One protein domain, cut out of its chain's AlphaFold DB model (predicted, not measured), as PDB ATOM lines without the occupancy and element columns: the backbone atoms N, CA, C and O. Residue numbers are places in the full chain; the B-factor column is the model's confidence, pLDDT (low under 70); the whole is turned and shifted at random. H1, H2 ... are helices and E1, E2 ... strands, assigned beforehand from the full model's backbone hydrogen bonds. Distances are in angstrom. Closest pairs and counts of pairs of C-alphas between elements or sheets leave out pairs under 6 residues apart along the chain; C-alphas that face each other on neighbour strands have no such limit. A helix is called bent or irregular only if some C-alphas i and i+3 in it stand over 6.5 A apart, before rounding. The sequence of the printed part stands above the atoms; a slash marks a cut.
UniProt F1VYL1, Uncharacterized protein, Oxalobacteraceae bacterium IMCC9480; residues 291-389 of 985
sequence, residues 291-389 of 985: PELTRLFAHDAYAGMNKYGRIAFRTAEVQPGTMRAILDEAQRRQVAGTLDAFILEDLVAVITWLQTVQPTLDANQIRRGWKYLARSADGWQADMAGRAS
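AT A GLANCE: This is residues 291 to 389 of the 985 residues of an uncharacterized protein of Oxalobacteraceae bacterium IMCC9480 (UniProt F1VYL1). A helical hairpin, H2 and H3, makes the core, and a long helix, H5, crosses H3 so that its last residues, 382 to 389, stick out as an arm. H1 packs on the second half of H2, short H4 packs by the first residues of H2, and a small hairpin of strands, E1 and E2, sits by the last part of H3, with E2 next to it. The 99 printed residues hold five named helices and two named strands in the order H1, E1, E2, H2, H3, H4, H5; the sheet is E1 - E2, antiparallel, and the class is mostly helix. The whole is compact, with a radius of gyration of the C-alphas of 13.5 A and spans of 43 by 36 by 27 A.

IN THESE COORDINATES: H1, residues 291 to 297, begins at C-alpha 291 (367.186, 394.639, 478.683) and is 10.5 A long. E1, residues 311 to 313, and E2, residues 316 to 318, are 6.1 A and 6.0 A long. H2, residues 320 to 336, begins at C-alpha 320 (348.133, 397.894, 473.620) and is 24.1 A long. H3, residues 339 to 357, is 25.1 A long, with a kink of 33 degrees near residue 346; it is only just irregular, C-alphas 344 and 347 being 6.54 A apart. H4, residues 363 to 368, is 8.8 A long. H5, residues 370 to 389, is 28.7 A long and ends at C-alpha 389 (345.826, 430.747, 487.880).

HOW THE PARTS SIT: H2 is the hub and touches the four other helices. H2 and H3 form a helical hairpin at a shallow tilt of 20 degrees, with Arg 333 and Leu 339 the closest C-alphas, 4.8 A. H1 touches H2 at a steep tilt of 43 degrees, opposite ways; the closest C-alphas are those of Leu 293 and Ala 330, 6.9 A. H4 touches residues 321 to 325 of H2, the closest C-alphas being those of Gly 321 and Ile 366, 5.7 A. H5 touches H2 with residue 370 alone, about perpendicular at 82 degrees; C-alphas 325 and 370 are the closest, 5.3 A. H5 touches H3 at a steep tilt of 64 degrees, with Val 350 and Ala 377 the closest C-alphas, 5.2 A. E1 and E2 form a hairpin; N 311 and O 318 are 2.8 A apart, within hydrogen-bond range. The closest C-alphas of E2 and H3 are those of Ala 316 and Gln 355, 4.5 A. H3 and H4 are apart. In H2, H4 and H5 every O i to N i+4 pair is within hydrogen-bond range; H3 has 13 of 15, and H1 has 0 of 3 but 3 of 4 O i to N i+3 pairs.

THE WHOLE: The C-alphas of Pro 291 and Ser 389 are the two farthest apart, 42.9 A. The printed part has no cut. The link from H1 to E1, 13 residues, is long, and the other links are tight. The mean pLDDT of the printed part is 89.7; residues 298 to 302 are under 70.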
ATOM      1  N   PRO A 291     367.073 394.689 477.224       89.44
ATOM      2  CA  PRO A 291     367.186 394.639 478.683       89.44
ATOM      3  C   PRO A 291     367.162 396.019 479.351       89.44
ATOM      4  O   PRO A 291     366.590 396.174 480.425       89.44
ATOM      5  N   GLU A 292     367.708 397.051 478.714       89.12
ATOM      6  CA  GLU A 292     367.691 398.419 479.237       89.12
ATOM      7  C   GLU A 292     366.269 398.987 479.331       89.12
ATOM      8  O   GLU A 292     365.968 399.717 480.272       89.12
ATOM      9  N   LEU A 293     365.386 398.618 478.394       91.62
ATOM     10  CA  LEU A 293     363.977 399.017 478.418       91.62
ATOM     11  C   LEU A 293     363.164 398.193 479.410       91.62
ATOM     12  O   LEU A 293     362.108 398.645 479.839       91.62
ATOM     13  N   THR A 294     363.643 397.012 479.817       86.94
ATOM     14  CA  THR A 294     362.938 396.219 480.839       86.94
ATOM     15  C   THR A 294     362.862 396.935 482.190       86.94
ATOM     16  O   THR A 294     361.950 396.675 482.966       86.94
ATOM     17  N   ARG A 295     363.738 397.921 482.432       82.00
ATOM     18  CA  ARG A 295     363.690 398.797 483.614       82.00
ATOM     19  C   ARG A 295     362.424 399.645 483.707       82.00
ATOM     20  O   ARG A 295     362.052 400.013 484.813       82.00
ATOM     21  N   LEU A 296     361.741 399.894 482.585       84.25
ATOM     22  CA  LEU A 296     360.412 400.520 482.582       84.25
ATOM     23  C   LEU A 296     359.389 399.718 483.399       84.25
ATOM     24  O   LEU A 296     358.384 400.278 483.811       84.25
ATOM     25  N   PHE A 297     359.647 398.425 483.614       80.94
ATOM     26  CA  PHE A 297     358.762 397.483 484.302       80.94
ATOM     27  C   PHE A 297     359.330 396.998 485.641       80.94
ATOM     28  O   PHE A 297     358.677 396.228 486.328       80.94
ATOM     29  N   ALA A 298     360.552 397.401 486.003       65.69
ATOM     30  CA  ALA A 298     361.257 396.856 487.166       65.69
ATOM     31  C   ALA A 298     360.799 397.453 488.510       65.69
ATOM     32  O   ALA A 298     361.137 396.900 489.553       65.69
ATOM     33  N   HIS A 299     360.065 398.571 488.491       57.19
ATOM     34  CA  HIS A 299     359.676 399.320 489.694       57.19
ATOM     35  C   HIS A 299     358.177 399.584 489.811       57.19
ATOM     36  O   HIS A 299     357.714 400.016 490.859       57.19
ATOM     37  N   ASP A 300     357.423 399.306 488.754       55.47
ATOM     38  CA  ASP A 300     356.046 399.741 488.634       55.47
ATOM     39  C   ASP A 300     355.179 398.510 488.428       55.47
ATOM     40  O   ASP A 300     355.478 397.695 487.554       55.47
ATOM     41  N   ALA A 301     354.129 398.381 489.243       57.00
ATOM     42  CA  ALA A 301     353.122 397.335 489.151       57.00
ATOM     43  C   ALA A 301     352.530 397.301 487.734       57.00
ATOM     44  O   ALA A 301     351.543 397.973 487.432       57.00
ATOM     45  N   TYR A 302     353.151 396.541 486.834       67.12
ATOM     46  CA  TYR A 302     352.461 396.106 485.643       67.12
ATOM     47  C   TYR A 302     351.568 394.958 486.108       67.12
ATOM     48  O   TYR A 302     352.040 393.920 486.569       67.12
ATOM     49  N   ALA A 303     350.258 395.169 486.063       71.31
ATOM     50  CA  ALA A 303     349.320 394.071 486.210       71.31
ATOM     51  C   ALA A 303     349.061 393.477 484.822       71.31
ATOM     52  O   ALA A 303     349.195 394.152 483.793       71.31
ATOM     53  N   GLY A 304     348.702 392.193 484.782       72.44
ATOM     54  CA  GLY A 304     348.266 391.548 483.547       72.44
ATOM     55  C   GLY A 304     347.130 392.322 482.866       72.44
ATOM     56  O   GLY A 304     346.497 393.193 483.460       72.44
ATOM     57  N   MET A 305     346.857 392.005 481.598       80.44
ATOM     58  CA  MET A 305     345.736 392.641 480.902       80.44
ATOM     59  C   MET A 305     344.422 392.398 481.652       80.44
ATOM     60  O   MET A 305     344.119 391.252 481.993       80.44
ATOM     61  N   ASN A 306     343.643 393.457 481.865       85.44
ATOM     62  CA  ASN A 306     342.318 393.352 482.466       85.44
ATOM     63  C   ASN A 306     341.317 392.698 481.486       85.44
ATOM     64  O   ASN A 306     341.633 392.434 480.321       85.44
ATOM     65  N   LYS A 307     340.079 392.453 481.941       85.81
ATOM     66  CA  LYS A 307     339.005 391.860 481.114       85.81
ATOM     67  C   LYS A 307     338.682 392.656 479.838       85.81
ATOM     68  O   LYS A 307     338.138 392.095 478.894       85.81
ATOM     69  N   TYR A 308     339.069 393.931 479.783       86.75
ATOM     70  CA  TYR A 308     338.880 394.823 478.638       86.75
ATOM     71  C   TYR A 308     340.085 394.856 477.683       86.75
ATOM     72  O   TYR A 308     340.107 395.645 476.739       86.75
ATOM     73  N   GLY A 309     341.111 394.033 477.922       88.31
ATOM     74  CA  GLY A 309     342.329 394.011 477.111       88.31
ATOM     75  C   GLY A 309     343.214 395.250 477.281       88.31
ATOM     76  O   GLY A 309     344.072 395.504 476.432       88.31
ATOM     77  N   ARG A 310     343.013 396.030 478.352       90.44
ATOM     78  CA  ARG A 310     343.894 397.141 478.738       90.44
ATOM     79  C   ARG A 310     344.997 396.639 479.658       90.44
ATOM     80  O   ARG A 310     344.841 395.634 480.342       90.44
ATOM     81  N   ILE A 311     346.123 397.335 479.643       89.75
ATOM     82  CA  ILE A 311     347.338 396.995 480.378       89.75
ATOM     83  C   ILE A 311     347.475 398.001 481.508       89.75
ATOM     84  O   ILE A 311     347.527 399.197 481.231       89.75
ATOM     85  N   ALA A 312     347.561 397.544 482.752       89.00
ATOM     86  CA  ALA A 312     347.930 398.435 483.842       89.00
ATOM     87  C   ALA A 312     349.432 398.728 483.749       89.00
ATOM     88  O   ALA A 312     350.253 397.810 483.728       89.00
ATOM     89  N   PHE A 313     349.794 400.001 483.652       90.31
ATOM     90  CA  PHE A 313     351.176 400.448 483.586       90.31
ATOM     91  C   PHE A 313     351.324 401.750 484.357       90.31
ATOM     92  O   PHE A 313     350.749 402.757 483.948       90.31
ATOM     93  N   ARG A 314     352.098 401.725 485.454       87.44
ATOM     94  CA  ARG A 314     352.275 402.878 486.356       87.44
ATOM     95  C   ARG A 314     350.926 403.498 486.718       87.44
ATOM     96  O   ARG A 314     350.656 404.625 486.327       87.44
ATOM     97  N   THR A 315     350.050 402.688 487.321       87.12
ATOM     98  CA  THR A 315     348.675 403.051 487.729       87.12
ATOM     99  C   THR A 315     347.714 403.488 486.610       87.12
ATOM    100  O   THR A 315     346.515 403.576 486.852       87.12
ATOM    101  N   ALA A 316     348.177 403.674 485.369       91.31
ATOM    102  CA  ALA A 316     347.331 403.985 484.222       91.31
ATOM    103  C   ALA A 316     346.892 402.718 483.472       91.31
ATOM    104  O   ALA A 316     347.707 401.848 483.153       91.31
ATOM    105  N   GLU A 317     345.614 402.637 483.099       92.88
ATOM    106  CA  GLU A 317     345.131 401.609 482.176       92.88
ATOM    107  C   GLU A 317     345.347 402.032 480.718       92.88
ATOM    108  O   GLU A 317     344.626 402.867 480.169       92.88
ATOM    109  N   VAL A 318     346.323 401.422 480.051       93.81
ATOM    110  CA  VAL A 318     346.712 401.783 478.684       93.81
ATOM    111  C   VAL A 318     346.302 400.727 477.663       93.81
ATOM    112  O   VAL A 318     346.407 399.521 477.883       93.81
ATOM    113  N   GLN A 319     345.855 401.171 476.487       94.19
ATOM    114  CA  GLN A 319     345.597 400.264 475.368       94.19
ATOM    115  C   GLN A 319     346.919 399.693 474.808       94.19
ATOM    116  O   GLN A 319     347.938 400.395 474.815       94.19
ATOM    117  N   PRO A 320     346.929 398.478 474.221       93.62
ATOM    118  CA  PRO A 320     348.133 397.894 473.620       93.62
ATOM    119  C   PRO A 320     348.811 398.800 472.582       93.62
ATOM    120  O   PRO A 320     350.034 398.887 472.526       93.62
ATOM    121  N   GLY A 321     348.030 399.534 471.785       94.56
ATOM    122  CA  GLY A 321     348.573 400.491 470.822       94.56
ATOM    123  C   GLY A 321     349.334 401.655 471.471       94.56
ATOM    124  O   GLY A 321     350.410 402.020 470.999       94.56
ATOM    125  N   THR A 322     348.819 402.189 472.581       95.44
ATOM    126  CA  THR A 322     349.474 403.236 473.383       95.44
ATOM    127  C   THR A 322     350.782 402.728 473.966       95.44
ATOM    128  O   THR A 322     351.823 403.364 473.825       95.44
ATOM    129  N   MET A 323     350.756 401.536 474.556       94.56
ATOM    130  CA  MET A 323     351.944 400.930 475.142       94.56
ATOM    131  C   MET A 323     353.019 400.615 474.092       94.56
ATOM    132  O   MET A 323     354.208 400.833 474.327       94.56
ATOM    133  N   ARG A 324     352.620 400.176 472.891       95.00
ATOM    134  CA  ARG A 324     353.544 400.029 471.758       95.00
ATOM    135  C   ARG A 324     354.229 401.359 471.434       95.00
ATOM    136  O   ARG A 324     355.446 401.385 471.297       95.00
ATOM    137  N   ALA A 325     353.473 402.456 471.376       95.69
ATOM    138  CA  ALA A 325     354.027 403.782 471.116       95.69
ATOM    139  C   ALA A 325     355.020 404.243 472.200       95.69
ATOM    140  O   ALA A 325     356.038 404.844 471.863       95.69
ATOM    141  N   ILE A 326     354.751 403.930 473.474       95.56
ATOM    142  CA  ILE A 326     355.667 404.192 474.596       95.56
ATOM    143  C   ILE A 326     356.970 403.406 474.418       95.56
ATOM    144  O   ILE A 326     358.051 403.986 474.485       95.56
ATOM    145  N   LEU A 327     356.888 402.100 474.151       94.38
ATOM    146  CA  LEU A 327     358.066 401.248 473.967       94.38
ATOM    147  C   LEU A 327     358.908 401.641 472.754       94.38
ATOM    148  O   LEU A 327     360.136 401.637 472.835       94.38
ATOM    149  N   ASP A 328     358.268 401.964 471.632       95.12
ATOM    150  CA  ASP A 328     358.968 402.347 470.408       95.12
ATOM    151  C   ASP A 328     359.701 403.684 470.596       95.12
ATOM    152  O   ASP A 328     360.850 403.836 470.165       95.12
ATOM    153  N   GLU A 329     359.094 404.633 471.316       97.19
ATOM    154  CA  GLU A 329     359.770 405.869 471.712       97.19
ATOM    155  C   GLU A 329     360.905 405.603 472.702       97.19
ATOM    156  O   GLU A 329     362.006 406.121 472.511       97.19
ATOM    157  N   ALA A 330     360.685 404.772 473.722       95.62
ATOM    158  CA  ALA A 330     361.720 404.412 474.684       95.62
ATOM    159  C   ALA A 330     362.932 403.786 473.979       95.62
ATOM    160  O   ALA A 330     364.072 404.170 474.233       95.62
ATOM    161  N   GLN A 331     362.698 402.895 473.013       95.56
ATOM    162  CA  GLN A 331     363.749 402.297 472.194       95.56
ATOM    163  C   GLN A 331     364.490 403.349 471.359       95.56
ATOM    164  O   GLN A 331     365.722 403.361 471.318       95.56
ATOM    165  N   ARG A 332     363.767 404.289 470.738       95.88
ATOM    166  CA  ARG A 332     364.379 405.415 470.015       95.88
ATOM    167  C   ARG A 332     365.245 406.274 470.941       95.88
ATOM    168  O   ARG A 332     366.350 406.669 470.567       95.88
ATOM    169  N   ARG A 333     364.768 406.551 472.157       95.31
ATOM    170  CA  ARG A 333     365.467 407.335 473.188       95.31
ATOM    171  C   ARG A 333     366.665 406.590 473.763       95.31
ATOM    172  O   ARG A 333     367.667 407.239 474.049       95.31
ATOM    173  N   GLN A 334     366.608 405.265 473.862       94.06
ATOM    174  CA  GLN A 334     367.738 404.410 474.220       94.06
ATOM    175  C   GLN A 334     368.848 404.507 473.176       94.06
ATOM    176  O   GLN A 334     369.973 404.839 473.534       94.06
ATOM    177  N   VAL A 335     368.530 404.292 471.893       91.75
ATOM    178  CA  VAL A 335     369.505 404.416 470.792       91.75
ATOM    179  C   VAL A 335     370.111 405.816 470.761       91.75
ATOM    180  O   VAL A 335     371.306 405.980 470.531       91.75
ATOM    181  N   ALA A 336     369.298 406.832 471.042       90.56
ATOM    182  CA  ALA A 336     369.774 408.197 471.103       90.56
ATOM    183  C   ALA A 336     370.561 408.501 472.396       90.56
ATOM    184  O   ALA A 336     371.330 409.450 472.400       90.56
ATOM    185  N   GLY A 337     370.396 407.751 473.494       87.50
ATOM    186  CA  GLY A 337     371.028 408.004 474.797       87.50
ATOM    187  C   GLY A 337     370.331 409.071 475.658       87.50
ATOM    188  O   GLY A 337     371.000 409.874 476.290       87.50
ATOM    189  N   THR A 338     368.996 409.180 475.607       91.94
ATOM    190  CA  THR A 338     368.152 409.994 476.532       91.94
ATOM    191  C   THR A 338     367.014 409.140 477.081       91.94
ATOM    192  O   THR A 338     365.883 409.611 477.194       91.94
ATOM    193  N   LEU A 339     367.267 407.855 477.327       91.75
ATOM    194  CA  LEU A 339     366.253 407.001 477.930       91.75
ATOM    195  C   LEU A 339     365.891 407.516 479.329       91.75
ATOM    196  O   LEU A 339     364.715 407.674 479.611       91.75
ATOM    197  N   ASP A 340     366.883 407.878 480.145       88.56
ATOM    198  CA  ASP A 340     366.645 408.337 481.521       88.56
ATOM    199  C   ASP A 340     365.804 409.620 481.576       88.56
ATOM    200  O   ASP A 340     364.801 409.660 482.278       88.56
ATOM    201  N   ALA A 341     366.148 410.639 480.776       90.00
ATOM    202  CA  ALA A 341     365.351 411.868 480.683       90.00
ATOM    203  C   ALA A 341     363.921 411.584 480.193       90.00
ATOM    204  O   ALA A 341     362.959 412.109 480.736       90.00
ATOM    205  N   PHE A 342     363.770 410.684 479.213       94.62
ATOM    206  CA  PHE A 342     362.450 410.253 478.762       94.62
ATOM    207  C   PHE A 342     361.647 409.575 479.885       94.62
ATOM    208  O   PHE A 342     360.466 409.854 480.028       94.62
ATOM    209  N   ILE A 343     362.265 408.711 480.695       90.69
ATOM    210  CA  ILE A 343     361.585 408.000 481.790       90.69
ATOM    211  C   ILE A 343     361.170 408.950 482.915       90.69
ATOM    212  O   ILE A 343     360.098 408.759 483.488       90.69
ATOM    213  N   LEU A 344     362.030 409.911 483.256       87.50
ATOM    214  CA  LEU A 344     361.861 410.790 484.414       87.50
ATOM    215  C   LEU A 344     360.982 412.013 484.135       87.50
ATOM    216  O   LEU A 344     360.378 412.535 485.066       87.50
ATOM    217  N   GLU A 345     360.919 412.476 482.887       90.69
ATOM    218  CA  GLU A 345     360.219 413.711 482.519       90.69
ATOM    219  C   GLU A 345     359.050 413.386 481.579       90.69
ATOM    220  O   GLU A 345     357.891 413.350 481.996       90.69
ATOM    221  N   ASP A 346     359.369 413.059 480.325       95.06
ATOM    222  CA  ASP A 346     358.401 412.878 479.238       95.06
ATOM    223  C   ASP A 346     357.338 411.798 479.548       95.06
ATOM    224  O   ASP A 346     356.141 411.989 479.325       95.06
ATOM    225  N   LEU A 347     357.771 410.637 480.051       95.00
ATOM    226  CA  LEU A 347     356.892 409.512 480.361       95.00
ATOM    227  C   LEU A 347     356.009 409.802 481.571       95.00
ATOM    228  O   LEU A 347     354.844 409.414 481.557       95.00
ATOM    229  N   VAL A 348     356.537 410.483 482.591       93.25
ATOM    230  CA  VAL A 348     355.768 410.839 483.791       93.25
ATOM    231  C   VAL A 348     354.591 411.725 483.401       93.25
ATOM    232  O   VAL A 348     353.460 411.374 483.714       93.25
ATOM    233  N   ALA A 349     354.828 412.784 482.620       94.19
ATOM    234  CA  ALA A 349     353.765 413.681 482.162       94.19
ATOM    235  C   ALA A 349     352.651 412.935 481.402       94.19
ATOM    236  O   ALA A 349     351.463 413.128 481.670       94.19
ATOM    237  N   VAL A 350     353.021 412.027 480.490       97.12
ATOM    238  CA  VAL A 350     352.049 411.232 479.723       97.12
ATOM    239  C   VAL A 350     351.276 410.251 480.601       97.12
ATOM    240  O   VAL A 350     350.072 410.100 480.409       97.12
ATOM    241  N   ILE A 351     351.931 409.582 481.549       95.44
ATOM    242  CA  ILE A 351     351.261 408.637 482.449       95.44
ATOM    243  C   ILE A 351     350.309 409.361 483.392       95.44
ATOM    244  O   ILE A 351     349.170 408.921 483.521       95.44
ATOM    245  N   THR A 352     350.719 410.493 483.970       93.62
ATOM    246  CA  THR A 352     349.837 411.324 484.798       93.62
ATOM    247  C   THR A 352     348.599 411.741 484.008       93.62
ATOM    248  O   THR A 352     347.481 411.530 484.469       93.62
ATOM    249  N   TRP A 353     348.769 412.225 482.774       96.31
ATOM    250  CA  TRP A 353     347.636 412.558 481.909       96.31
ATOM    251  C   TRP A 353     346.724 411.352 481.632       96.31
ATOM    252  O   TRP A 353     345.503 411.461 481.753       96.31
ATOM    253  N   LEU A 354     347.289 410.191 481.280       96.06
ATOM    254  CA  LEU A 354     346.514 408.976 481.002       96.06
ATOM    255  C   LEU A 354     345.753 408.475 482.234       96.06
ATOM    256  O   LEU A 354     344.618 408.033 482.089       96.06
ATOM    257  N   GLN A 355     346.350 408.559 483.422       93.75
ATOM    258  CA  GLN A 355     345.718 408.159 484.675       93.75
ATOM    259  C   GLN A 355     344.596 409.120 485.078       93.75
ATOM    260  O   GLN A 355     343.521 408.667 485.459       93.75
ATOM    261  N   THR A 356     344.823 410.434 484.969       92.50
ATOM    262  CA  THR A 356     343.845 411.449 485.387       92.50
ATOM    263  C   THR A 356     342.682 411.583 484.408       92.50
ATOM    264  O   THR A 356     341.539 411.715 484.829       92.50
ATOM    265  N   VAL A 357     342.953 411.575 483.099       94.44
ATOM    266  CA  VAL A 357     341.928 411.834 482.071       94.44
ATOM    267  C   VAL A 357     341.296 410.541 481.549       94.44
ATOM    268  O   VAL A 357     340.188 410.577 481.021       94.44
ATOM    269  N   GLN A 358     341.997 409.405 481.655       93.62
ATOM    270  CA  GLN A 358     341.591 408.101 481.106       93.62
ATOM    271  C   GLN A 358     341.012 408.179 479.679       93.62
ATOM    272  O   GLN A 358     339.924 407.661 479.398       93.62
ATOM    273  N   PRO A 359     341.715 408.831 478.733       93.75
ATOM    274  CA  PRO A 359     341.154 409.119 477.425       93.75
ATOM    275  C   PRO A 359     340.897 407.831 476.631       93.75
ATOM    276  O   PRO A 359     341.747 406.941 476.535       93.75
ATOM    277  N   THR A 360     339.742 407.757 475.968       91.19
ATOM    278  CA  THR A 360     339.483 406.698 474.982       91.19
ATOM    279  C   THR A 360     340.119 407.090 473.656       91.19
ATOM    280  O   THR A 360     339.586 407.916 472.919       91.19
ATOM    281  N   LEU A 361     341.288 406.512 473.371       94.12
ATOM    282  CA  LEU A 361     342.029 406.797 472.147       94.12
ATOM    283  C   LEU A 361     341.490 405.994 470.961       94.12
ATOM    284  O   LEU A 361     341.344 404.774 471.052       94.12
ATOM    285  N   ASP A 362     341.243 406.672 469.842       94.69
ATOM    286  CA  ASP A 362     340.850 406.034 468.586       94.69
ATOM    287  C   ASP A 362     342.057 405.463 467.809       94.69
ATOM    288  O   ASP A 362     343.229 405.735 468.096       94.69
ATOM    289  N   ALA A 363     341.780 404.671 466.770       94.25
ATOM    290  CA  ALA A 363     342.818 404.030 465.960       94.25
ATOM    291  C   ALA A 363     343.764 405.026 465.254       94.25
ATOM    292  O   ALA A 363     344.933 404.705 465.021       94.25
ATOM    293  N   ASN A 364     343.296 406.228 464.902       95.19
ATOM    294  CA  ASN A 364     344.117 407.257 464.263       95.19
ATOM    295  C   ASN A 364     345.035 407.948 465.280       95.19
ATOM    296  O   ASN A 364     346.199 408.201 464.969       95.19
ATOM    297  N   GLN A 365     344.538 408.228 466.485       95.19
ATOM    298  CA  GLN A 365     345.307 408.780 467.601       95.19
ATOM    299  C   GLN A 365     346.410 407.808 468.028       95.19
ATOM    300  O   GLN A 365     347.574 408.200 468.111       95.19
ATOM    301  N   ILE A 366     346.085 406.519 468.161       94.75
ATOM    302  CA  ILE A 366     347.059 405.452 468.432       94.75
ATOM    303  C   ILE A 366     348.119 405.377 467.327       94.75
ATOM    304  O   ILE A 366     349.312 405.293 467.617       94.75
ATOM    305  N   ARG A 367     347.716 405.458 466.050       94.56
ATOM    306  CA  ARG A 367     348.651 405.417 464.910       94.56
ATOM    307  C   ARG A 367     349.629 406.595 464.895       94.56
ATOM    308  O   ARG A 367     350.745 406.444 464.407       94.56
ATOM    309  N   ARG A 368     349.245 407.761 465.428       96.06
ATOM    310  CA  ARG A 368     350.147 408.923 465.568       96.06
ATOM    311  C   ARG A 368     351.233 408.712 466.632       96.06
ATOM    312  O   ARG A 368     352.224 409.443 466.626       96.06
ATOM    313  N   GLY A 369     351.069 407.709 467.497       96.44
ATOM    314  CA  GLY A 369     352.076 407.247 468.446       96.44
ATOM    315  C   GLY A 369     352.483 408.301 469.475       96.44
ATOM    316  O   GLY A 369     351.692 409.161 469.864       96.44
ATOM    317  N   TRP A 370     353.747 408.250 469.903       97.75
ATOM    318  CA  TRP A 370     354.264 409.054 471.015       97.75
ATOM    319  C   TRP A 370     354.067 410.566 470.845       97.75
ATOM    320  O   TRP A 370     353.693 411.251 471.791       97.75
ATOM    321  N   LYS A 371     354.252 411.098 469.628       97.38
ATOM    322  CA  LYS A 371     354.106 412.541 469.356       97.38
ATOM    323  C   LYS A 371     352.715 413.075 469.697       97.38
ATOM    324  O   LYS A 371     352.589 414.249 470.028       97.38
ATOM    325  N   TYR A 372     351.682 412.247 469.545       97.56
ATOM    326  CA  TYR A 372     350.326 412.616 469.929       97.56
ATOM    327  C   TYR A 372     350.176 412.606 471.450       97.56
ATOM    328  O   TYR A 372     349.743 413.607 472.004       97.56
ATOM    329  N   LEU A 373     350.607 411.522 472.106       97.94
ATOM    330  CA  LEU A 373     350.517 411.366 473.561       97.94
ATOM    331  C   LEU A 373     351.222 412.506 474.304       97.94
ATOM    332  O   LEU A 373     350.604 413.139 475.150       97.94
ATOM    333  N   ALA A 374     352.471 412.809 473.935       97.62
ATOM    334  CA  ALA A 374     353.244 413.887 474.550       97.62
ATOM    335  C   ALA A 374     352.552 415.246 474.385       97.62
ATOM    336  O   ALA A 374     352.313 415.933 475.364       97.62
ATOM    337  N   ARG A 375     352.111 415.589 473.164       97.06
ATOM    338  CA  ARG A 375     351.403 416.855 472.916       97.06
ATOM    339  C   ARG A 375     350.089 416.956 473.692       97.06
ATOM    340  O   ARG A 375     349.726 418.043 474.126       97.06
ATOM    341  N   SER A 376     349.348 415.856 473.805       96.38
ATOM    342  CA  SER A 376     348.103 415.824 474.573       96.38
ATOM    343  C   SER A 376     348.358 416.011 476.066       96.38
ATOM    344  O   SER A 376     347.615 416.751 476.700       96.38
ATOM    345  N   ALA A 377     349.417 415.401 476.602       96.69
ATOM    346  CA  ALA A 377     349.834 415.603 477.983       96.69
ATOM    347  C   ALA A 377     350.322 417.039 478.232       96.69
ATOM    348  O   ALA A 377     349.878 417.656 479.193       96.69
ATOM    349  N   ASP A 378     351.139 417.603 477.334       93.94
ATOM    350  CA  ASP A 378     351.606 418.995 477.416       93.94
ATOM    351  C   ASP A 378     350.431 419.981 477.403       93.94
ATOM    352  O   ASP A 378     350.386 420.912 478.205       93.94
ATOM    353  N   GLY A 379     349.461 419.763 476.506       92.69
ATOM    354  CA  GLY A 379     348.240 420.565 476.432       92.69
ATOM    355  C   GLY A 379     347.430 420.478 477.722       92.69
ATOM    356  O   GLY A 379     347.101 421.500 478.306       92.69
ATOM    357  N   TRP A 380     347.203 419.263 478.225       93.38
ATOM    358  CA  TRP A 380     346.514 419.055 479.498       93.38
ATOM    359  C   TRP A 380     347.247 419.695 480.687       93.38
ATOM    360  O   TRP A 380     346.613 420.270 481.568       93.38
ATOM    361  N   GLN A 381     348.578 419.631 480.729       89.38
ATOM    362  CA  GLN A 381     349.358 420.232 481.808       89.38
ATOM    363  C   GLN A 381     349.314 421.764 481.750       89.38
ATOM    364  O   GLN A 381     349.191 422.410 482.793       89.38
ATOM    365  N   ALA A 382     349.376 422.348 480.549       86.88
ATOM    366  CA  ALA A 382     349.184 423.782 480.348       86.88
ATOM    367  C   ALA A 382     347.773 424.219 480.775       86.88
ATOM    368  O   ALA A 382     347.640 425.209 481.494       86.88
ATOM    369  N   ASP A 383     346.752 423.435 480.423       84.12
ATOM    370  CA  ASP A 383     345.363 423.643 480.834       84.12
ATOM    371  C   ASP A 383     345.233 423.597 482.369       84.12
ATOM    372  O   ASP A 383     344.682 424.510 482.979       84.12
ATOM    373  N   MET A 384     345.816 422.593 483.034       84.38
ATOM    374  CA  MET A 384     345.794 422.471 484.500       84.38
ATOM    375  C   MET A 384     346.528 423.616 485.213       84.38
ATOM    376  O   MET A 384     346.049 424.111 486.236       84.38
ATOM    377  N   ALA A 385     347.669 424.065 484.682       81.19
ATOM    378  CA  ALA A 385     348.377 425.231 485.208       81.19
ATOM    379  C   ALA A 385     347.555 426.519 485.017       81.19
ATOM    380  O   ALA A 385     347.452 427.336 485.935       81.19
ATOM    381  N   GLY A 386     346.907 426.656 483.854       79.19
ATOM    382  CA  GLY A 386     345.953 427.721 483.561       79.19
ATOM    383  C   GLY A 386     344.810 427.742 484.572       79.19
ATOM    384  O   GLY A 386     344.549 428.787 485.163       79.19
ATOM    385  N   ARG A 387     344.211 426.582 484.868       81.31
ATOM    386  CA  ARG A 387     343.126 426.435 485.849       81.31
ATOM    387  C   ARG A 387     343.484 426.994 487.216       81.31
ATOM    388  O   ARG A 387     342.700 427.758 487.764       81.31
ATOM    389  N   ALA A 388     344.654 426.658 487.757       76.44
ATOM    390  CA  ALA A 388     345.072 427.160 489.067       76.44
ATOM    391  C   ALA A 388     345.200 428.695 489.089       76.44
ATOM    392  O   ALA A 388     344.835 429.331 490.076       76.44
ATOM    393  N   SER A 389     345.678 429.291 487.992       81.06
ATOM    394  CA  SER A 389     345.826 430.747 487.880       81.06
ATOM    395  C   SER A 389     344.513 431.485 487.595       81.06
ATOM    396  O   SER A 389     344.314 432.581 488.109       81.06
TER     397      SER A 389